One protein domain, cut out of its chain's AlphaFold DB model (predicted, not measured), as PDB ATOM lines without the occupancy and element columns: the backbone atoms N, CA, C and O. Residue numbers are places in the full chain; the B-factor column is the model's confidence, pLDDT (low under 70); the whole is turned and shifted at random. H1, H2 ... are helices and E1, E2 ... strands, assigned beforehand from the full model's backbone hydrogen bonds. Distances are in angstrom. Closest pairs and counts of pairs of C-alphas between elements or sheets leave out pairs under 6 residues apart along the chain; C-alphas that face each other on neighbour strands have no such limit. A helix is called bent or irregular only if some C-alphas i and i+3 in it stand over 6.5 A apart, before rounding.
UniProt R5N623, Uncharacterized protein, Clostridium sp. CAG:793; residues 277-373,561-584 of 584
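Overview. This is residues 277 to 373 and 561 to 584 of the 584 residues of an uncharacterized protein of Clostridium sp. CAG:793 (UniProt R5N623). An elongated domain has a small closed barrel of five strands, E1, E4, E5, E8 and E9, at one end and a group made of the long helix H2, the two-stranded sheet E2 and E3, the short helix H1 and strand E6 at the other. E7 joins the two ends: it is paired onto the barrel strand E8, and H2 packs beside it with its second half. The printed part has 121 residues with two named helices and nine named strands, in the order E1 E2 H1 E3 E4 E5 E6 H2 E7 E8 E9 along the chain; the barrel is mixed, the sheet of E2 and E3 antiparallel, and the class is mixed, helices and strands. The whole is compact by its radius of gyration of the C-alphas, 15.7 A, yet its spans are 46 by 26 by 23 A.

Along the chain. In the barrel, E1 is residues 277 to 279, with C-alpha 277 at (-34.882, -8.068, 51.257). E4, residues 313 to 318, is 14.2 A from first to last C-alpha, and E5, residues 324 to 329, is 13.9 A. E8, residues 561 to 571, is the longest strand by residues, 20.2 A from first to last C-alpha, and bends by 102 degrees at residue 564. E9 is residues 580 to 583 and ends with C-alpha 583 at (-32.984, -2.149, 38.722). E7, residues 368 to 372, is 13.4 A long and is in the same sheet but not in the ring. H2, residues 342 to 360, is 25.2 A long and begins with C-alpha 342 at (-0.979, -9.808, 65.606). It is irregular, with C-alphas 347 and 350 7.8 A apart, and has a kink of 55 degrees near residue 349. E2 is residues 289 to 291, H1 residues 293 to 296, E3 residues 302 to 304 and E6 residues 338 to 341.

Arrangement. Round the ring run E1, E4, E5, E8, E9 and back to E1. E4 and E5 form an antiparallel hairpin, with N 314 and O 328 2.9 A apart. E5 and E8 are antiparallel, with N 563 and O 325 2.8 A apart. E8 and E9 are a hairpin, antiparallel, with N 570 and O 581 2.8 A apart. E9 and E1 are parallel, with N 279 and O 580 at 2.8 A, and E1 and E4 are antiparallel, with N 278 and O 313 at 2.9 A. The pairing of E8 is staggered: E7 lies beside its residues 561 to 563, antiparallel, with N 562 and O 369 at 2.8 A, and E9 beside its residues 567 to 571, both on one side of E8, with E5 on the other side. H2 is on this sheet, at the sheet's level with a height of 3.1 A over a local plane fitted to just 6 C-alphas; its closest C-alpha pair with E7 is Lys 358 and Ala 370, 4.5 A. H2 touches H1 with its residues 344 to 349 alone, closest at the C-alphas of Ser 296 and Gly 345, 4.9 A. E2 and E3 are antiparallel, with N 291 and O 302 at 2.8 A; the closest C-alphas of E2 and H2, Tyr 289 and Ile 356, are 6.8 A apart. E6 pairs with no named strand; its closest C-alpha pair with H1 is Phe 340 and Ser 296, 5.0 A. H1 is not on the barrel. In H2, 13 of 15 O i to N i+4 pairs are within hydrogen-bond range; H1 is too short for such a pair.

Size, cuts and confidence. The C-alphas of Ser 299 and Asp 321, the two farthest apart, are 48.5 A from each other. Residues 374 to 560 are not printed, and C-alphas 373 and 561 are 9.2 A apart across this cut, which lies in the link from E7 to E8. Of the links that are printed whole, none is long. The mean pLDDT of the printed part is 94.5, and no printed residue is under 70.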
ATOM      1  N   TYR A 277     -35.821  -7.229  51.999       96.44
ATOM      2  CA  TYR A 277     -34.882  -8.068  51.257       96.44
ATOM      3  C   TYR A 277     -34.857  -7.699  49.775       96.44
ATOM      4  O   TYR A 277     -35.892  -7.414  49.169       96.44
ATOM      5  N   VAL A 278     -33.672  -7.759  49.171       97.81
ATOM      6  CA  VAL A 278     -33.454  -7.521  47.740       97.81
ATOM      7  C   VAL A 278     -32.690  -8.674  47.112       97.81
ATOM      8  O   VAL A 278     -31.816  -9.288  47.724       97.81
ATOM      9  N   LYS A 279     -32.994  -8.945  45.847       97.12
ATOM     10  CA  LYS A 279     -32.198  -9.832  45.015       97.12
ATOM     11  C   LYS A 279     -31.054  -9.025  44.410       97.12
ATOM     12  O   LYS A 279     -31.265  -8.254  43.477       97.12
ATOM     13  N   TYR A 280     -29.857  -9.212  44.951       97.25
ATOM     14  CA  TYR A 280     -28.627  -8.613  44.444       97.25
ATOM     15  C   TYR A 280     -27.652  -9.705  44.013       97.25
ATOM     16  O   TYR A 280     -27.403 -10.655  44.753       97.25
ATOM     17  N   GLU A 281     -27.108  -9.557  42.810       94.94
ATOM     18  CA  GLU A 281     -26.138 -10.477  42.224       94.94
ATOM     19  C   GLU A 281     -24.863  -9.687  41.909       94.94
ATOM     20  O   GLU A 281     -24.882  -8.841  41.010       94.94
ATOM     21  N   PRO A 282     -23.781  -9.869  42.681       94.69
ATOM     22  CA  PRO A 282     -22.525  -9.198  42.394       94.69
ATOM     23  C   PRO A 282     -21.828  -9.775  41.155       94.69
ATOM     24  O   PRO A 282     -21.987 -10.952  40.830       94.69
ATOM     25  N   ASP A 283     -20.969  -8.973  40.528       93.44
ATOM     26  CA  ASP A 283     -20.057  -9.390  39.456       93.44
ATOM     27  C   ASP A 283     -18.872 -10.176  40.058       93.44
ATOM     28  O   ASP A 283     -17.721  -9.733  40.027       93.44
ATOM     29  N   ILE A 284     -19.157 -11.326  40.684       83.56
ATOM     30  CA  ILE A 284     -18.166 -12.100  41.444       83.56
ATOM     31  C   ILE A 284     -17.081 -12.634  40.491       83.56
ATOM     32  O   ILE A 284     -17.396 -13.373  39.552       83.56
ATOM     33  N   PRO A 285     -15.789 -12.338  40.736       83.00
ATOM     34  CA  PRO A 285     -14.700 -12.927  39.967       83.00
ATOM     35  C   PRO A 285     -14.673 -14.456  40.098       83.00
ATOM     36  O   PRO A 285     -14.904 -15.007  41.175       83.00
ATOM     37  N   THR A 286     -14.328 -15.157  39.016       79.31
ATOM     38  CA  THR A 286     -14.196 -16.625  39.029       79.31
ATOM     39  C   THR A 286     -13.057 -17.108  39.926       79.31
ATOM     40  O   THR A 286     -13.157 -18.181  40.519       79.31
ATOM     41  N   ALA A 287     -11.987 -16.319  40.046       84.38
ATOM     42  CA  ALA A 287     -10.903 -16.558  40.989       84.38
ATOM     43  C   ALA A 287     -11.227 -15.958  42.369       84.38
ATOM     44  O   ALA A 287     -11.790 -14.867  42.470       84.38
ATOM     45  N   GLY A 288     -10.840 -16.662  43.436       88.44
ATOM     46  CA  GLY A 288     -10.925 -16.144  44.801       88.44
ATOM     47  C   GLY A 288      -9.995 -14.948  45.045       88.44
ATOM     48  O   GLY A 288      -9.099 -14.651  44.253       88.44
ATOM     49  N   TYR A 289     -10.199 -14.254  46.165       94.62
ATOM     50  CA  TYR A 289      -9.239 -13.266  46.656       94.62
ATOM     51  C   TYR A 289      -8.138 -13.996  47.426       94.62
ATOM     52  O   TYR A 289      -8.406 -14.609  48.458       94.62
ATOM     53  N   GLU A 290      -6.899 -13.878  46.961       95.12
ATOM     54  CA  GLU A 290      -5.733 -14.441  47.640       95.12
ATOM     55  C   GLU A 290      -5.254 -13.519  48.769       95.12
ATOM     56  O   GLU A 290      -4.702 -12.441  48.536       95.12
ATOM     57  N   LEU A 291      -5.461 -13.953  50.011       95.81
ATOM     58  CA  LEU A 291      -5.022 -13.269  51.220       95.81
ATOM     59  C   LEU A 291      -3.831 -14.015  51.832       95.81
ATOM     60  O   LEU A 291      -3.985 -15.014  52.534       95.81
ATOM     61  N   SER A 292      -2.617 -13.520  51.589       95.38
ATOM     62  CA  SER A 292      -1.405 -14.156  52.111       95.38
ATOM     63  C   SER A 292      -1.244 -13.975  53.625       95.38
ATOM     64  O   SER A 292      -1.648 -12.962  54.208       95.38
ATOM     65  N   SER A 293      -0.539 -14.921  54.251       94.19
ATOM     66  CA  SER A 293      -0.138 -14.864  55.665       94.19
ATOM     67  C   SER A 293       0.619 -13.578  56.017       94.19
ATOM     68  O   SER A 293       0.392 -12.965  57.055       94.19
ATOM     69  N   SER A 294       1.464 -13.084  55.108       93.69
ATOM     70  CA  SER A 294       2.215 -11.833  55.282       93.69
ATOM     71  C   SER A 294       1.350 -10.565  55.293       93.69
ATOM     72  O   SER A 294       1.824  -9.509  55.722       93.69
ATOM     73  N   LYS A 295       0.100 -10.629  54.815       94.94
ATOM     74  CA  LYS A 295      -0.839  -9.495  54.803       94.94
ATOM     75  C   LYS A 295      -1.860  -9.567  55.929       94.94
ATOM     76  O   LYS A 295      -2.180  -8.516  56.475       94.94
ATOM     77  N   SER A 296      -2.330 -10.757  56.295       95.62
ATOM     78  CA  SER A 296      -3.274 -10.953  57.407       95.62
ATOM     79  C   SER A 296      -2.593 -11.108  58.771       95.62
ATOM     80  O   SER A 296      -3.227 -10.897  59.804       95.62
ATOM     81  N   GLY A 297      -1.320 -11.512  58.780       95.69
ATOM     82  CA  GLY A 297      -0.593 -11.948  59.972       95.69
ATOM     83  C   GLY A 297      -0.962 -13.359  60.435       95.69
ATOM     84  O   GLY A 297      -0.331 -13.883  61.352       95.69
ATOM     85  N   TYR A 298      -1.977 -13.982  59.828       96.25
ATOM     86  CA  TYR A 298      -2.366 -15.355  60.130       96.25
ATOM     87  C   TYR A 298      -1.338 -16.331  59.553       96.25
ATOM     88  O   TYR A 298      -0.750 -16.065  58.508       96.25
ATOM     89  N   SER A 299      -1.107 -17.463  60.217       94.81
ATOM     90  CA  SER A 299      -0.062 -18.418  59.822       94.81
ATOM     91  C   SER A 299      -0.288 -19.021  58.433       94.81
ATOM     92  O   SER A 299       0.681 -19.364  57.757       94.81
ATOM     93  N   ASN A 300      -1.541 -19.086  57.979       96.44
ATOM     94  CA  ASN A 300      -1.919 -19.672  56.699       96.44
ATOM     95  C   ASN A 300      -2.447 -18.614  55.723       96.44
ATOM     96  O   ASN A 300      -3.119 -17.654  56.110       96.44
ATOM     97  N   ALA A 301      -2.158 -18.813  54.437       96.56
ATOM     98  CA  ALA A 301      -2.837 -18.080  53.376       96.56
ATOM     99  C   ALA A 301      -4.320 -18.491  53.314       96.56
ATOM    100  O   ALA A 301      -4.673 -19.624  53.646       96.56
ATOM    101  N   GLN A 302      -5.174 -17.559  52.906       97.00
ATOM    102  CA  GLN A 302      -6.618 -17.732  52.799       97.00
ATOM    103  C   GLN A 302      -7.052 -17.403  51.369       97.00
ATOM    104  O   GLN A 302      -6.719 -16.335  50.856       97.00
ATOM    105  N   THR A 303      -7.832 -18.285  50.750       96.50
ATOM    106  CA  THR A 303      -8.492 -18.021  49.465       96.50
ATOM    107  C   THR A 303      -9.951 -17.682  49.744       96.50
ATOM    108  O   THR A 303     -10.743 -18.555  50.095       96.50
ATOM    109  N   ILE A 304     -10.308 -16.403  49.625       96.44
ATOM    110  CA  ILE A 304     -11.673 -15.928  49.881       96.44
ATOM    111  C   ILE A 304     -12.502 -16.136  48.612       96.44
ATOM    112  O   ILE A 304     -12.389 -15.371  47.646       96.44
ATOM    113  N   ASP A 305     -13.313 -17.185  48.608       94.88
ATOM    114  CA  ASP A 305     -14.187 -17.590  47.507       94.88
ATOM    115  C   ASP A 305     -15.680 -17.441  47.871       94.88
ATOM    116  O   ASP A 305     -16.037 -16.759  48.833       94.88
ATOM    117  N   LYS A 306     -16.567 -18.088  47.102       93.75
ATOM    118  CA  LYS A 306     -18.024 -18.032  47.312       93.75
ATOM    119  C   LYS A 306     -18.491 -18.495  48.695       93.75
ATOM    120  O   LYS A 306     -19.595 -18.160  49.103       93.75
ATOM    121  N   THR A 307     -17.685 -19.275  49.415       95.56
ATOM    122  CA  THR A 307     -18.028 -19.761  50.760       95.56
ATOM    123  C   THR A 307     -17.971 -18.663  51.825       95.56
ATOM    124  O   THR A 307     -18.441 -18.868  52.939       95.56
ATOM    125  N   TYR A 308     -17.425 -17.489  51.496       96.56
ATOM    126  CA  TYR A 308     -17.375 -16.316  52.372       96.56
ATOM    127  C   TYR A 308     -18.490 -15.306  52.070       96.56
ATOM    128  O   TYR A 308     -18.645 -14.327  52.798       96.56
ATOM    129  N   ASP A 309     -19.260 -15.519  51.001       95.31
ATOM    130  CA  ASP A 309     -20.230 -14.543  50.515       95.31
ATOM    131  C   ASP A 309     -21.568 -14.649  51.263       95.31
ATOM    132  O   ASP A 309     -22.030 -15.758  51.550       95.31
ATOM    133  N   PRO A 310     -22.218 -13.514  51.584       95.62
ATOM    134  CA  PRO A 310     -23.565 -13.529  52.137       95.62
ATOM    135  C   PRO A 310     -24.560 -14.034  51.085       95.62
ATOM    136  O   PRO A 310     -24.413 -13.786  49.886       95.62
ATOM    137  N   THR A 311     -25.604 -14.724  51.538       94.19
ATOM    138  CA  THR A 311     -26.632 -15.308  50.660       94.19
ATOM    139  C   THR A 311     -27.881 -14.442  50.532       94.19
ATOM    140  O   THR A 311     -28.703 -14.682  49.650       94.19
ATOM    141  N   SER A 312     -28.034 -13.439  51.393       96.31
ATOM    142  CA  SER A 312     -29.168 -12.522  51.388       96.31
ATOM    143  C   SER A 312     -28.710 -11.079  51.575       96.31
ATOM    144  O   SER A 312     -27.664 -10.790  52.160       96.31
ATOM    145  N   TRP A 313     -29.508 -10.164  51.029       98.19
ATOM    146  CA  TRP A 313     -29.216  -8.738  50.995       98.19
ATOM    147  C   TRP A 313     -30.435  -7.969  51.475       98.19
ATOM    148  O   TRP A 313     -31.559  -8.276  51.075       98.19
ATOM    149  N   ARG A 314     -30.214  -6.967  52.324       97.62
ATOM    150  CA  ARG A 314     -31.271  -6.109  52.868       97.62
ATOM    151  C   ARG A 314     -31.005  -4.657  52.526       97.62
ATOM    152  O   ARG A 314     -29.855  -4.238  52.428       97.62
ATOM    153  N   ILE A 315     -32.064  -3.884  52.340       96.44
ATOM    154  CA  ILE A 315     -31.962  -2.444  52.108       96.44
ATOM    155  C   ILE A 315     -31.427  -1.792  53.375       96.44
ATOM    156  O   ILE A 315     -32.014  -1.939  54.442       96.44
ATOM    157  N   MET A 316     -30.318  -1.072  53.257       96.00
ATOM    158  CA  MET A 316     -29.705  -0.362  54.375       96.00
ATOM    159  C   MET A 316     -30.029   1.129  54.338       96.00
ATOM    160  O   MET A 316     -30.158   1.743  55.387       96.00
ATOM    161  N   GLU A 317     -30.188   1.696  53.141       94.00
ATOM    162  CA  GLU A 317     -30.442   3.123  52.960       94.00
ATOM    163  C   GLU A 317     -31.312   3.373  51.723       94.00
ATOM    164  O   GLU A 317     -31.158   2.716  50.684       94.00
ATOM    165  N   LEU A 318     -32.221   4.336  51.863       90.62
ATOM    166  CA  LEU A 318     -33.049   4.891  50.800       90.62
ATOM    167  C   LEU A 318     -32.780   6.394  50.715       90.62
ATOM    168  O   LEU A 318     -32.657   7.046  51.752       90.62
ATOM    169  N   ASP A 319     -32.762   6.952  49.508       88.31
ATOM    170  CA  ASP A 319     -32.805   8.404  49.345       88.31
ATOM    171  C   ASP A 319     -34.234   8.960  49.488       88.31
ATOM    172  O   ASP A 319     -35.224   8.239  49.684       88.31
ATOM    173  N   ASN A 320     -34.331  10.282  49.371       80.00
ATOM    174  CA  ASN A 320     -35.575  11.040  49.451       80.00
ATOM    175  C   ASN A 320     -36.595  10.637  48.371       80.00
ATOM    176  O   ASN A 320     -37.794  10.563  48.642       80.00
ATOM    177  N   ASP A 321     -36.134  10.236  47.188       79.81
ATOM    178  CA  ASP A 321     -36.989   9.783  46.086       79.81
ATOM    179  C   ASP A 321     -37.387   8.299  46.197       79.81
ATOM    180  O   ASP A 321     -38.198   7.796  45.414       79.81
ATOM    181  N   GLY A 322     -36.845   7.590  47.189       80.56
ATOM    182  CA  GLY A 322     -37.134   6.183  47.465       80.56
ATOM    183  C   GLY A 322     -36.277   5.235  46.642       80.56
ATOM    184  O   GLY A 322     -36.609   4.053  46.529       80.56
ATOM    185  N   ASN A 323     -35.189   5.740  46.060       91.25
ATOM    186  CA  ASN A 323     -34.185   4.901  45.439       91.25
ATOM    187  C   ASN A 323     -33.350   4.224  46.523       91.25
ATOM    188  O   ASN A 323     -33.016   4.811  47.550       91.25
ATOM    189  N   ILE A 324     -32.972   2.982  46.262       95.25
ATOM    190  CA  ILE A 324     -32.056   2.204  47.082       95.25
ATOM    191  C   ILE A 324     -30.648   2.733  46.834       95.25
ATOM    192  O   ILE A 324     -30.114   2.574  45.734       95.25
ATOM    193  N   THR A 325     -30.048   3.338  47.857       96.69
ATOM    194  CA  THR A 325     -28.683   3.882  47.796       96.69
ATOM    195  C   THR A 325     -27.673   2.972  48.470       96.69
ATOM    196  O   THR A 325     -26.509   2.968  48.071       96.69
ATOM    197  N   LYS A 326     -28.089   2.160  49.452       97.81
ATOM    198  CA  LYS A 326     -27.227   1.143  50.066       97.81
ATOM    199  C   LYS A 326     -27.970  -0.142  50.380       97.81
ATOM    200  O   LYS A 326     -29.115  -0.129  50.833       97.81
ATOM    201  N   ILE A 327     -27.268  -1.257  50.216       98.50
ATOM    202  CA  ILE A 327     -27.709  -2.581  50.653       98.50
ATOM    203  C   ILE A 327     -26.639  -3.223  51.536       98.50
ATOM    204  O   ILE A 327     -25.441  -2.990  51.364       98.50
ATOM    205  N   PHE A 328     -27.086  -4.039  52.480       98.38
ATOM    206  CA  PHE A 328     -26.271  -4.770  53.435       98.38
ATOM    207  C   PHE A 328     -26.337  -6.265  53.127       98.38
ATOM    208  O   PHE A 328     -27.427  -6.832  53.043       98.38
ATOM    209  N   GLY A 329     -25.180  -6.898  52.944       98.00
ATOM    210  CA  GLY A 329     -25.083  -8.346  52.804       98.00
ATOM    211  C   GLY A 329     -25.136  -8.987  54.180       98.00
ATOM    212  O   GLY A 329     -24.225  -8.790  54.981       98.00
ATOM    213  N   VAL A 330     -26.212  -9.724  54.448       96.81
ATOM    214  CA  VAL A 330     -26.528 -10.242  55.780       96.81
ATOM    215  C   VAL A 330     -25.563 -11.372  56.135       96.81
ATOM    216  O   VAL A 330     -25.553 -12.394  55.439       96.81
ATOM    217  N   PRO A 331     -24.773 -11.234  57.215       95.88
ATOM    218  CA  PRO A 331     -23.889 -12.299  57.638       95.88
ATOM    219  C   PRO A 331     -24.677 -13.524  58.101       95.88
ATOM    220  O   PRO A 331     -25.672 -13.391  58.812       95.88
ATOM    221  N   SER A 332     -24.220 -14.721  57.740       93.75
ATOM    222  CA  SER A 332     -24.872 -15.983  58.080       93.75
ATOM    223  C   SER A 332     -23.885 -17.014  58.612       93.75
ATOM    224  O   SER A 332     -22.705 -17.035  58.257       93.75
ATOM    225  N   SER A 333     -24.370 -17.930  59.450       92.69
ATOM    226  CA  SER A 333     -23.546 -18.985  60.048       92.69
ATOM    227  C   SER A 333     -22.871 -19.903  59.018       92.69
ATOM    228  O   SER A 333     -21.827 -20.475  59.331       92.69
ATOM    229  N   SER A 334     -23.403 -19.993  57.794       93.12
ATOM    230  CA  SER A 334     -22.824 -20.768  56.691       93.12
ATOM    231  C   SER A 334     -21.618 -20.105  56.021       93.12
ATOM    232  O   SER A 334     -20.922 -20.785  55.271       93.12
ATOM    233  N   GLN A 335     -21.365 -18.811  56.251       96.38
ATOM    234  CA  GLN A 335     -20.160 -18.158  55.739       96.38
ATOM    235  C   GLN A 335     -18.915 -18.606  56.507       96.38
ATOM    236  O   GLN A 335     -18.930 -18.697  57.739       96.38
ATOM    237  N   ASN A 336     -17.817 -18.770  55.772       97.50
ATOM    238  CA  ASN A 336     -16.477 -18.896  56.330       97.50
ATOM    239  C   ASN A 336     -15.977 -17.575  56.940       97.50
ATOM    240  O   ASN A 336     -16.479 -16.483  56.649       97.50
ATOM    241  N   THR A 337     -14.978 -17.681  57.813       98.00
ATOM    242  CA  THR A 337     -14.424 -16.566  58.586       98.00
ATOM    243  C   THR A 337     -13.049 -16.144  58.074       98.00
ATOM    244  O   THR A 337     -12.244 -16.964  57.640       98.00
ATOM    245  N   VAL A 338     -12.774 -14.839  58.118       98.38
ATOM    246  CA  VAL A 338     -11.489 -14.247  57.729       98.38
ATOM    247  C   VAL A 338     -10.631 -14.049  58.971       98.38
ATOM    248  O   VAL A 338     -11.048 -13.346  59.895       98.38
ATOM    249  N   TYR A 339      -9.434 -14.630  58.969       98.31
ATOM    250  CA  TYR A 339      -8.475 -14.554  60.071       98.31
ATOM    251  C   TYR A 339      -7.561 -13.335  59.946       98.31
ATOM    252  O   TYR A 339      -6.944 -13.117  58.897       98.31
ATOM    253  N   PHE A 340      -7.394 -12.616  61.055       98.31
ATOM    254  CA  PHE A 340      -6.356 -11.607  61.256       98.31
ATOM    255  C   PHE A 340      -5.567 -11.920  62.522       98.31
ATOM    256  O   PHE A 340      -6.114 -12.426  63.499       98.31
ATOM    257  N   SER A 341      -4.268 -11.631  62.513       97.31
ATOM    258  CA  SER A 341      -3.403 -11.953  63.647       97.31
ATOM    259  C   SER A 341      -2.308 -10.922  63.863       97.31
ATOM    260  O   SER A 341      -1.691 -10.408  62.921       97.31
ATOM    261  N   GLY A 342      -2.063 -10.643  65.139       96.75
ATOM    262  CA  GLY A 342      -0.979  -9.808  65.606       96.75
ATOM    263  C   GLY A 342      -1.024  -8.387  65.061       96.75
ATOM    264  O   GLY A 342      -2.035  -7.872  64.574       96.75
ATOM    265  N   THR A 343       0.140  -7.752  65.097       96.06
ATOM    266  CA  THR A 343       0.307  -6.377  64.638       96.06
ATOM    267  C   THR A 343       0.003  -6.210  63.152       96.06
ATOM    268  O   THR A 343      -0.545  -5.190  62.753       96.06
ATOM    269  N   ILE A 344       0.314  -7.216  62.326       96.38
ATOM    270  CA  ILE A 344       0.019  -7.186  60.886       96.38
ATOM    271  C   ILE A 344      -1.497  -7.149  60.656       96.38
ATOM    272  O   ILE A 344      -1.970  -6.337  59.861       96.38
ATOM    273  N   GLY A 345      -2.251  -7.980  61.383       96.88
ATOM    274  CA  GLY A 345      -3.708  -7.998  61.349       96.88
ATOM    275  C   GLY A 345      -4.307  -6.646  61.727       96.88
ATOM    276  O   GLY A 345      -5.100  -6.105  60.962       96.88
ATOM    277  N   TYR A 346      -3.864  -6.043  62.835       97.25
ATOM    278  CA  TYR A 346      -4.304  -4.697  63.223       97.25
ATOM    279  C   TYR A 346      -3.958  -3.648  62.154       97.25
ATOM    280  O   TYR A 346      -4.812  -2.856  61.752       97.25
ATOM    281  N   ASN A 347      -2.720  -3.681  61.650       96.12
ATOM    282  CA  ASN A 347      -2.209  -2.721  60.676       96.12
ATOM    283  C   ASN A 347      -2.994  -2.749  59.354       96.12
ATOM    284  O   ASN A 347      -3.245  -1.701  58.761       96.12
ATOM    285  N   ASN A 348      -3.366  -3.938  58.877       96.62
ATOM    286  CA  ASN A 348      -3.903  -4.123  57.529       96.62
ATOM    287  C   ASN A 348      -5.404  -4.446  57.490       96.62
ATOM    288  O   ASN A 348      -6.018  -4.290  56.436       96.62
ATOM    289  N   GLY A 349      -6.001  -4.899  58.596       96.94
ATOM    290  CA  GLY A 349      -7.316  -5.545  58.597       96.94
ATOM    291  C   GLY A 349      -8.445  -4.675  58.047       96.94
ATOM    292  O   GLY A 349      -9.194  -5.137  57.196       96.94
ATOM    293  N   VAL A 350      -8.516  -3.393  58.420       97.75
ATOM    294  CA  VAL A 350      -9.528  -2.455  57.881       97.75
ATOM    295  C   VAL A 350      -9.418  -2.309  56.362       97.75
ATOM    296  O   VAL A 350     -10.421  -2.407  55.656       97.75
ATOM    297  N   TYR A 351      -8.195  -2.143  55.841       97.56
ATOM    298  CA  TYR A 351      -7.971  -2.081  54.396       97.56
ATOM    299  C   TYR A 351      -8.387  -3.390  53.723       97.56
ATOM    300  O   TYR A 351      -9.078  -3.366  52.711       97.56
ATOM    301  N   LEU A 352      -7.975  -4.530  54.284       97.81
ATOM    302  CA  LEU A 352      -8.236  -5.850  53.714       97.81
ATOM    303  C   LEU A 352      -9.727  -6.179  53.681       97.81
ATOM    304  O   LEU A 352     -10.212  -6.630  52.650       97.81
ATOM    305  N   LEU A 353     -10.465  -5.893  54.756       98.38
ATOM    306  CA  LEU A 353     -11.920  -6.049  54.798       98.38
ATOM    307  C   LEU A 353     -12.591  -5.241  53.679       98.38
ATOM    308  O   LEU A 353     -13.410  -5.773  52.929       98.38
ATOM    309  N   ASN A 354     -12.191  -3.979  53.506       98.12
ATOM    310  CA  ASN A 354     -12.721  -3.122  52.450       98.12
ATOM    311  C   ASN A 354     -12.323  -3.592  51.039       98.12
ATOM    312  O   ASN A 354     -13.162  -3.592  50.141       98.12
ATOM    313  N   ASP A 355     -11.070  -4.005  50.829       96.88
ATOM    314  CA  ASP A 355     -10.554  -4.445  49.526       96.88
ATOM    315  C   ASP A 355     -11.158  -5.785  49.083       96.88
ATOM    316  O   ASP A 355     -11.484  -5.954  47.905       96.88
ATOM    317  N   ILE A 356     -11.371  -6.716  50.022       97.00
ATOM    318  CA  ILE A 356     -12.109  -7.961  49.775       97.00
ATOM    319  C   ILE A 356     -13.526  -7.621  49.316       97.00
ATOM    320  O   ILE A 356     -13.939  -8.060  48.241       97.00
ATOM    321  N   CYS A 357     -14.252  -6.791  50.075       97.44
ATOM    322  CA  CYS A 357     -15.617  -6.426  49.715       97.44
ATOM    323  C   CYS A 357     -15.684  -5.740  48.347       97.44
ATOM    324  O   CYS A 357     -16.496  -6.129  47.511       97.44
ATOM    325  N   LYS A 358     -14.789  -4.781  48.083       95.50
ATOM    326  CA  LYS A 358     -14.706  -4.055  46.810       95.50
ATOM    327  C   LYS A 358     -14.530  -4.985  45.608       95.50
ATOM    328  O   LYS A 358     -15.149  -4.750  44.575       95.50
ATOM    329  N   LYS A 359     -13.687  -6.015  45.728       94.81
ATOM    330  CA  LYS A 359     -13.420  -6.967  44.637       94.81
ATOM    331  C   LYS A 359     -14.515  -8.015  44.460       94.81
ATOM    332  O   LYS A 359     -14.670  -8.508  43.349       94.81
ATOM    333  N   ARG A 360     -15.233  -8.381  45.528       94.88
ATOM    334  CA  ARG A 360     -16.222  -9.470  45.492       94.88
ATOM    335  C   ARG A 360     -17.658  -9.001  45.274       94.88
ATOM    336  O   ARG A 360     -18.417  -9.721  44.640       94.88
ATOM    337  N   TYR A 361     -18.038  -7.828  45.783       96.44
ATOM    338  CA  TYR A 361     -19.451  -7.436  45.896       96.44
ATOM    339  C   TYR A 361     -19.862  -6.230  45.040       96.44
ATOM    340  O   TYR A 361     -20.931  -5.664  45.261       96.44
ATOM    341  N   GLY A 362     -19.037  -5.812  44.077       95.12
ATOM    342  CA  GLY A 362     -19.412  -4.790  43.094       95.12
ATOM    343  C   GLY A 362     -20.381  -5.320  42.031       95.12
ATOM    344  O   GLY A 362     -20.502  -6.525  41.839       95.12
ATOM    345  N   ASN A 363     -21.060  -4.411  41.335       96.06
ATOM    346  CA  ASN A 363     -21.890  -4.705  40.163       96.06
ATOM    347  C   ASN A 363     -21.892  -3.477  39.241       96.06
ATOM    348  O   ASN A 363     -22.485  -2.443  39.564       96.06
ATOM    349  N   ALA A 364     -21.222  -3.568  38.096       94.00
ATOM    350  CA  ALA A 364     -21.039  -2.435  37.192       94.00
ATOM    351  C   ALA A 364     -22.368  -1.943  36.599       94.00
ATOM    352  O   ALA A 364     -22.586  -0.736  36.465       94.00
ATOM    353  N   ASN A 365     -23.292  -2.861  36.301       92.88
ATOM    354  CA  ASN A 365     -24.589  -2.528  35.714       92.88
ATOM    355  C   ASN A 365     -25.461  -1.707  36.663       92.88
ATOM    356  O   ASN A 365     -26.187  -0.828  36.201       92.88
ATOM    357  N   LEU A 366     -25.362  -1.948  37.970       94.56
ATOM    358  CA  LEU A 366     -26.073  -1.199  39.009       94.56
ATOM    359  C   LEU A 366     -25.267  -0.003  39.550       94.56
ATOM    360  O   LEU A 366     -25.751   0.714  40.425       94.56
ATOM    361  N   GLY A 367     -24.061   0.243  39.019       95.06
ATOM    362  CA  GLY A 367     -23.155   1.281  39.521       95.06
ATOM    363  C   GLY A 367     -22.751   1.030  40.972       95.06
ATOM    364  O   GLY A 367     -22.624   1.975  41.751       95.06
ATOM    365  N   ALA A 368     -22.634  -0.246  41.333       97.31
ATOM    366  CA  ALA A 368     -22.509  -0.700  42.698       97.31
ATOM    367  C   ALA A 368     -21.043  -0.780  43.134       97.31
ATOM    368  O   ALA A 368     -20.221  -1.441  42.492       97.31
ATOM    369  N   THR A 369     -20.725  -0.136  44.256       97.12
ATOM    370  CA  THR A 369     -19.397  -0.169  44.884       97.12
ATOM    371  C   THR A 369     -19.506  -0.698  46.300       97.12
ATOM    372  O   THR A 369     -20.346  -0.233  47.066       97.12
ATOM    373  N   ALA A 370     -18.634  -1.631  46.667       97.62
ATOM    374  CA  ALA A 370     -18.705  -2.311  47.950       97.62
ATOM    375  C   ALA A 370     -17.560  -1.934  48.892       97.62
ATOM    376  O   ALA A 370     -16.424  -1.715  48.468       97.62
ATOM    377  N   ARG A 371     -17.871  -1.926  50.187       98.06
ATOM    378  CA  ARG A 371     -16.929  -1.863  51.307       98.06
ATOM    379  C   ARG A 371     -17.445  -2.741  52.445       98.06
ATOM    380  O   ARG A 371     -18.545  -3.275  52.354       98.06
ATOM    381  N   HIS A 372     -16.673  -2.899  53.506       98.50
ATOM    382  CA  HIS A 372     -17.164  -3.587  54.692       98.50
ATOM    383  C   HIS A 372     -17.996  -2.626  55.561       98.50
ATOM    384  O   HIS A 372     -17.757  -1.413  55.545       98.50
ATOM    385  N   LEU A 373     -18.960  -3.154  56.322       98.50
ATOM    386  CA  LEU A 373     -19.652  -2.410  57.380       98.50
ATOM    387  C   LEU A 373     -18.629  -1.876  58.393       98.50
ATOM    388  O   LEU A 373     -17.689  -2.595  58.756       98.50
ATOM    389  N   VAL A 561     -22.931  -2.310  50.182       98.50
ATOM    390  CA  VAL A 561     -22.857  -1.968  48.762       98.50
ATOM    391  C   VAL A 561     -23.621  -0.675  48.540       98.50
ATOM    392  O   VAL A 561     -24.813  -0.606  48.814       98.50
ATOM    393  N   SER A 562     -22.932   0.348  48.041       98.12
ATOM    394  CA  SER A 562     -23.535   1.614  47.615       98.12
ATOM    395  C   SER A 562     -23.950   1.539  46.149       98.12
ATOM    396  O   SER A 562     -23.193   1.010  45.337       98.12
ATOM    397  N   LEU A 563     -25.122   2.075  45.817       96.88
ATOM    398  CA  LEU A 563     -25.766   2.041  44.504       96.88
ATOM    399  C   LEU A 563     -26.011   3.477  44.022       96.88
ATOM    400  O   LEU A 563     -26.696   4.244  44.690       96.88
ATOM    401  N   ASN A 564     -25.479   3.842  42.852       90.12
ATOM    402  CA  ASN A 564     -25.422   5.249  42.414       90.12
ATOM    403  C   ASN A 564     -26.275   5.570  41.172       90.12
ATOM    404  O   ASN A 564     -26.098   6.621  40.561       90.12
ATOM    405  N   LEU A 565     -27.167   4.666  40.751       90.25
ATOM    406  CA  LEU A 565     -27.910   4.784  39.485       90.25
ATOM    407  C   LEU A 565     -29.431   4.889  39.667       90.25
ATOM    408  O   LEU A 565     -30.173   4.455  38.789       90.25
ATOM    409  N   GLY A 566     -29.891   5.443  40.796       90.62
ATOM    410  CA  GLY A 566     -31.322   5.622  41.070       90.62
ATOM    411  C   GLY A 566     -32.076   4.293  41.109       90.62
ATOM    412  O   GLY A 566     -33.110   4.140  40.465       90.62
ATOM    413  N   ILE A 567     -31.510   3.299  41.797       95.38
ATOM    414  CA  ILE A 567     -32.016   1.926  41.786       95.38
ATOM    415  C   ILE A 567     -33.360   1.839  42.510       95.38
ATOM    416  O   ILE A 567     -33.500   2.310  43.632       95.38
ATOM    417  N   LYS A 568     -34.341   1.176  41.897       92.25
ATOM    418  CA  LYS A 568     -35.686   0.970  42.449       92.25
ATOM    419  C   LYS A 568     -36.043  -0.508  42.496       92.25
ATOM    420  O   LYS A 568     -35.533  -1.307  41.709       92.25
ATOM    421  N   ALA A 569     -36.983  -0.859  43.369       91.12
ATOM    422  CA  ALA A 569     -37.682  -2.134  43.265       91.12
ATOM    423  C   ALA A 569     -38.550  -2.158  41.994       91.12
ATOM    424  O   ALA A 569     -39.268  -1.203  41.693       91.12
ATOM    425  N   LYS A 570     -38.469  -3.254  41.240       91.75
ATOM    426  CA  LYS A 570     -39.242  -3.512  40.015       91.75
ATOM    427  C   LYS A 570     -40.387  -4.492  40.254       91.75
ATOM    428  O   LYS A 570     -41.436  -4.365  39.632       91.75
ATOM    429  N   SER A 571     -40.184  -5.456  41.145       90.50
ATOM    430  CA  SER A 571     -41.169  -6.468  41.539       90.50
ATOM    431  C   SER A 571     -40.747  -7.133  42.849       90.50
ATOM    432  O   SER A 571     -39.630  -6.901  43.311       90.50
ATOM    433  N   GLY A 572     -41.601  -7.997  43.398       89.75
ATOM    434  CA  GLY A 572     -41.406  -8.660  44.692       89.75
ATOM    435  C   GLY A 572     -42.085  -7.900  45.831       89.75
ATOM    436  O   GLY A 572     -42.617  -6.807  45.624       89.75
ATOM    437  N   SER A 573     -42.082  -8.489  47.024       86.56
ATOM    438  CA  SER A 573     -42.717  -7.943  48.234       86.56
ATOM    439  C   SER A 573     -41.721  -7.507  49.312       86.56
ATOM    440  O   SER A 573     -42.127  -6.970  50.345       86.56
ATOM    441  N   GLY A 574     -40.421  -7.730  49.089       90.56
ATOM    442  CA  GLY A 574     -39.364  -7.361  50.032       90.56
ATOM    443  C   GLY A 574     -39.228  -8.316  51.216       90.56
ATOM    444  O   GLY A 574     -38.572  -7.986  52.204       90.56
ATOM    445  N   THR A 575     -39.847  -9.495  51.142       91.38
ATOM    446  CA  THR A 575     -39.704 -10.556  52.147       91.38
ATOM    447  C   THR A 575     -38.517 -11.454  51.806       91.38
ATOM    448  O   THR A 575     -38.043 -11.454  50.676       91.38
ATOM    449  N   GLU A 576     -38.022 -12.242  52.760       92.25
ATOM    450  CA  GLU A 576     -36.905 -13.159  52.490       92.25
ATOM    451  C   GLU A 576     -37.247 -14.206  51.415       92.25
ATOM    452  O   GLU A 576     -36.405 -14.538  50.582       92.25
ATOM    453  N   SER A 577     -38.492 -14.694  51.398       94.62
ATOM    454  CA  SER A 577     -38.978 -15.656  50.401       94.62
ATOM    455  C   SER A 577     -39.359 -15.023  49.059       94.62
ATOM    456  O   SER A 577     -39.405 -15.732  48.055       94.62
ATOM    457  N   ASP A 578     -39.624 -13.717  49.026       94.44
ATOM    458  CA  ASP A 578     -39.949 -12.950  47.819       94.44
ATOM    459  C   ASP A 578     -39.259 -11.567  47.855       94.44
ATOM    460  O   ASP A 578     -39.901 -10.528  48.084       94.44
ATOM    461  N   PRO A 579     -37.921 -11.548  47.689       96.50
ATOM    462  CA  PRO A 579     -37.129 -10.330  47.776       96.50
ATOM    463  C   PRO A 579     -37.403  -9.418  46.582       96.50
ATOM    464  O   PRO A 579     -37.704  -9.876  45.477       96.50
ATOM    465  N   TYR A 580     -37.229  -8.110  46.765       95.56
ATOM    466  CA  TYR A 580     -37.381  -7.171  45.663       95.56
ATOM    467  C   TYR A 580     -36.349  -7.430  44.564       95.56
ATOM    468  O   TYR A 580     -35.144  -7.465  44.813       95.56
ATOM    469  N   ILE A 581     -36.817  -7.535  43.322       96.50
ATOM    470  CA  ILE A 581     -35.952  -7.457  42.144       96.50
ATOM    471  C   ILE A 581     -35.640  -5.984  41.913       96.50
ATOM    472  O   ILE A 581     -36.560  -5.180  41.762       96.50
ATOM    473  N   ILE A 582     -34.358  -5.623  41.890       95.62
ATOM    474  CA  ILE A 582     -33.918  -4.228  41.801       95.62
ATOM    475  C   ILE A 582     -33.357  -3.891  40.417       95.62
ATOM    476  O   ILE A 582     -32.771  -4.736  39.743       95.62
ATOM    477  N   GLY A 583     -33.528  -2.643  39.986       92.38
ATOM    478  CA  GLY A 583     -32.984  -2.149  38.722       92.38
ATOM    479  C   GLY A 583     -33.152  -0.641  38.554       92.38
ATOM    480  O   GLY A 583     -33.814  -0.001  39.367       92.38
ATOM    481  N   LYS A 584     -32.565  -0.089  37.487       87.19
ATOM    482  CA  LYS A 584     -32.694   1.331  37.098       87.19
ATOM    483  C   LYS A 584     -34.119   1.651  36.690       87.19
ATOM    484  O   LYS A 584     -34.673   0.883  35.872       87.19
TER     485      LYS A 584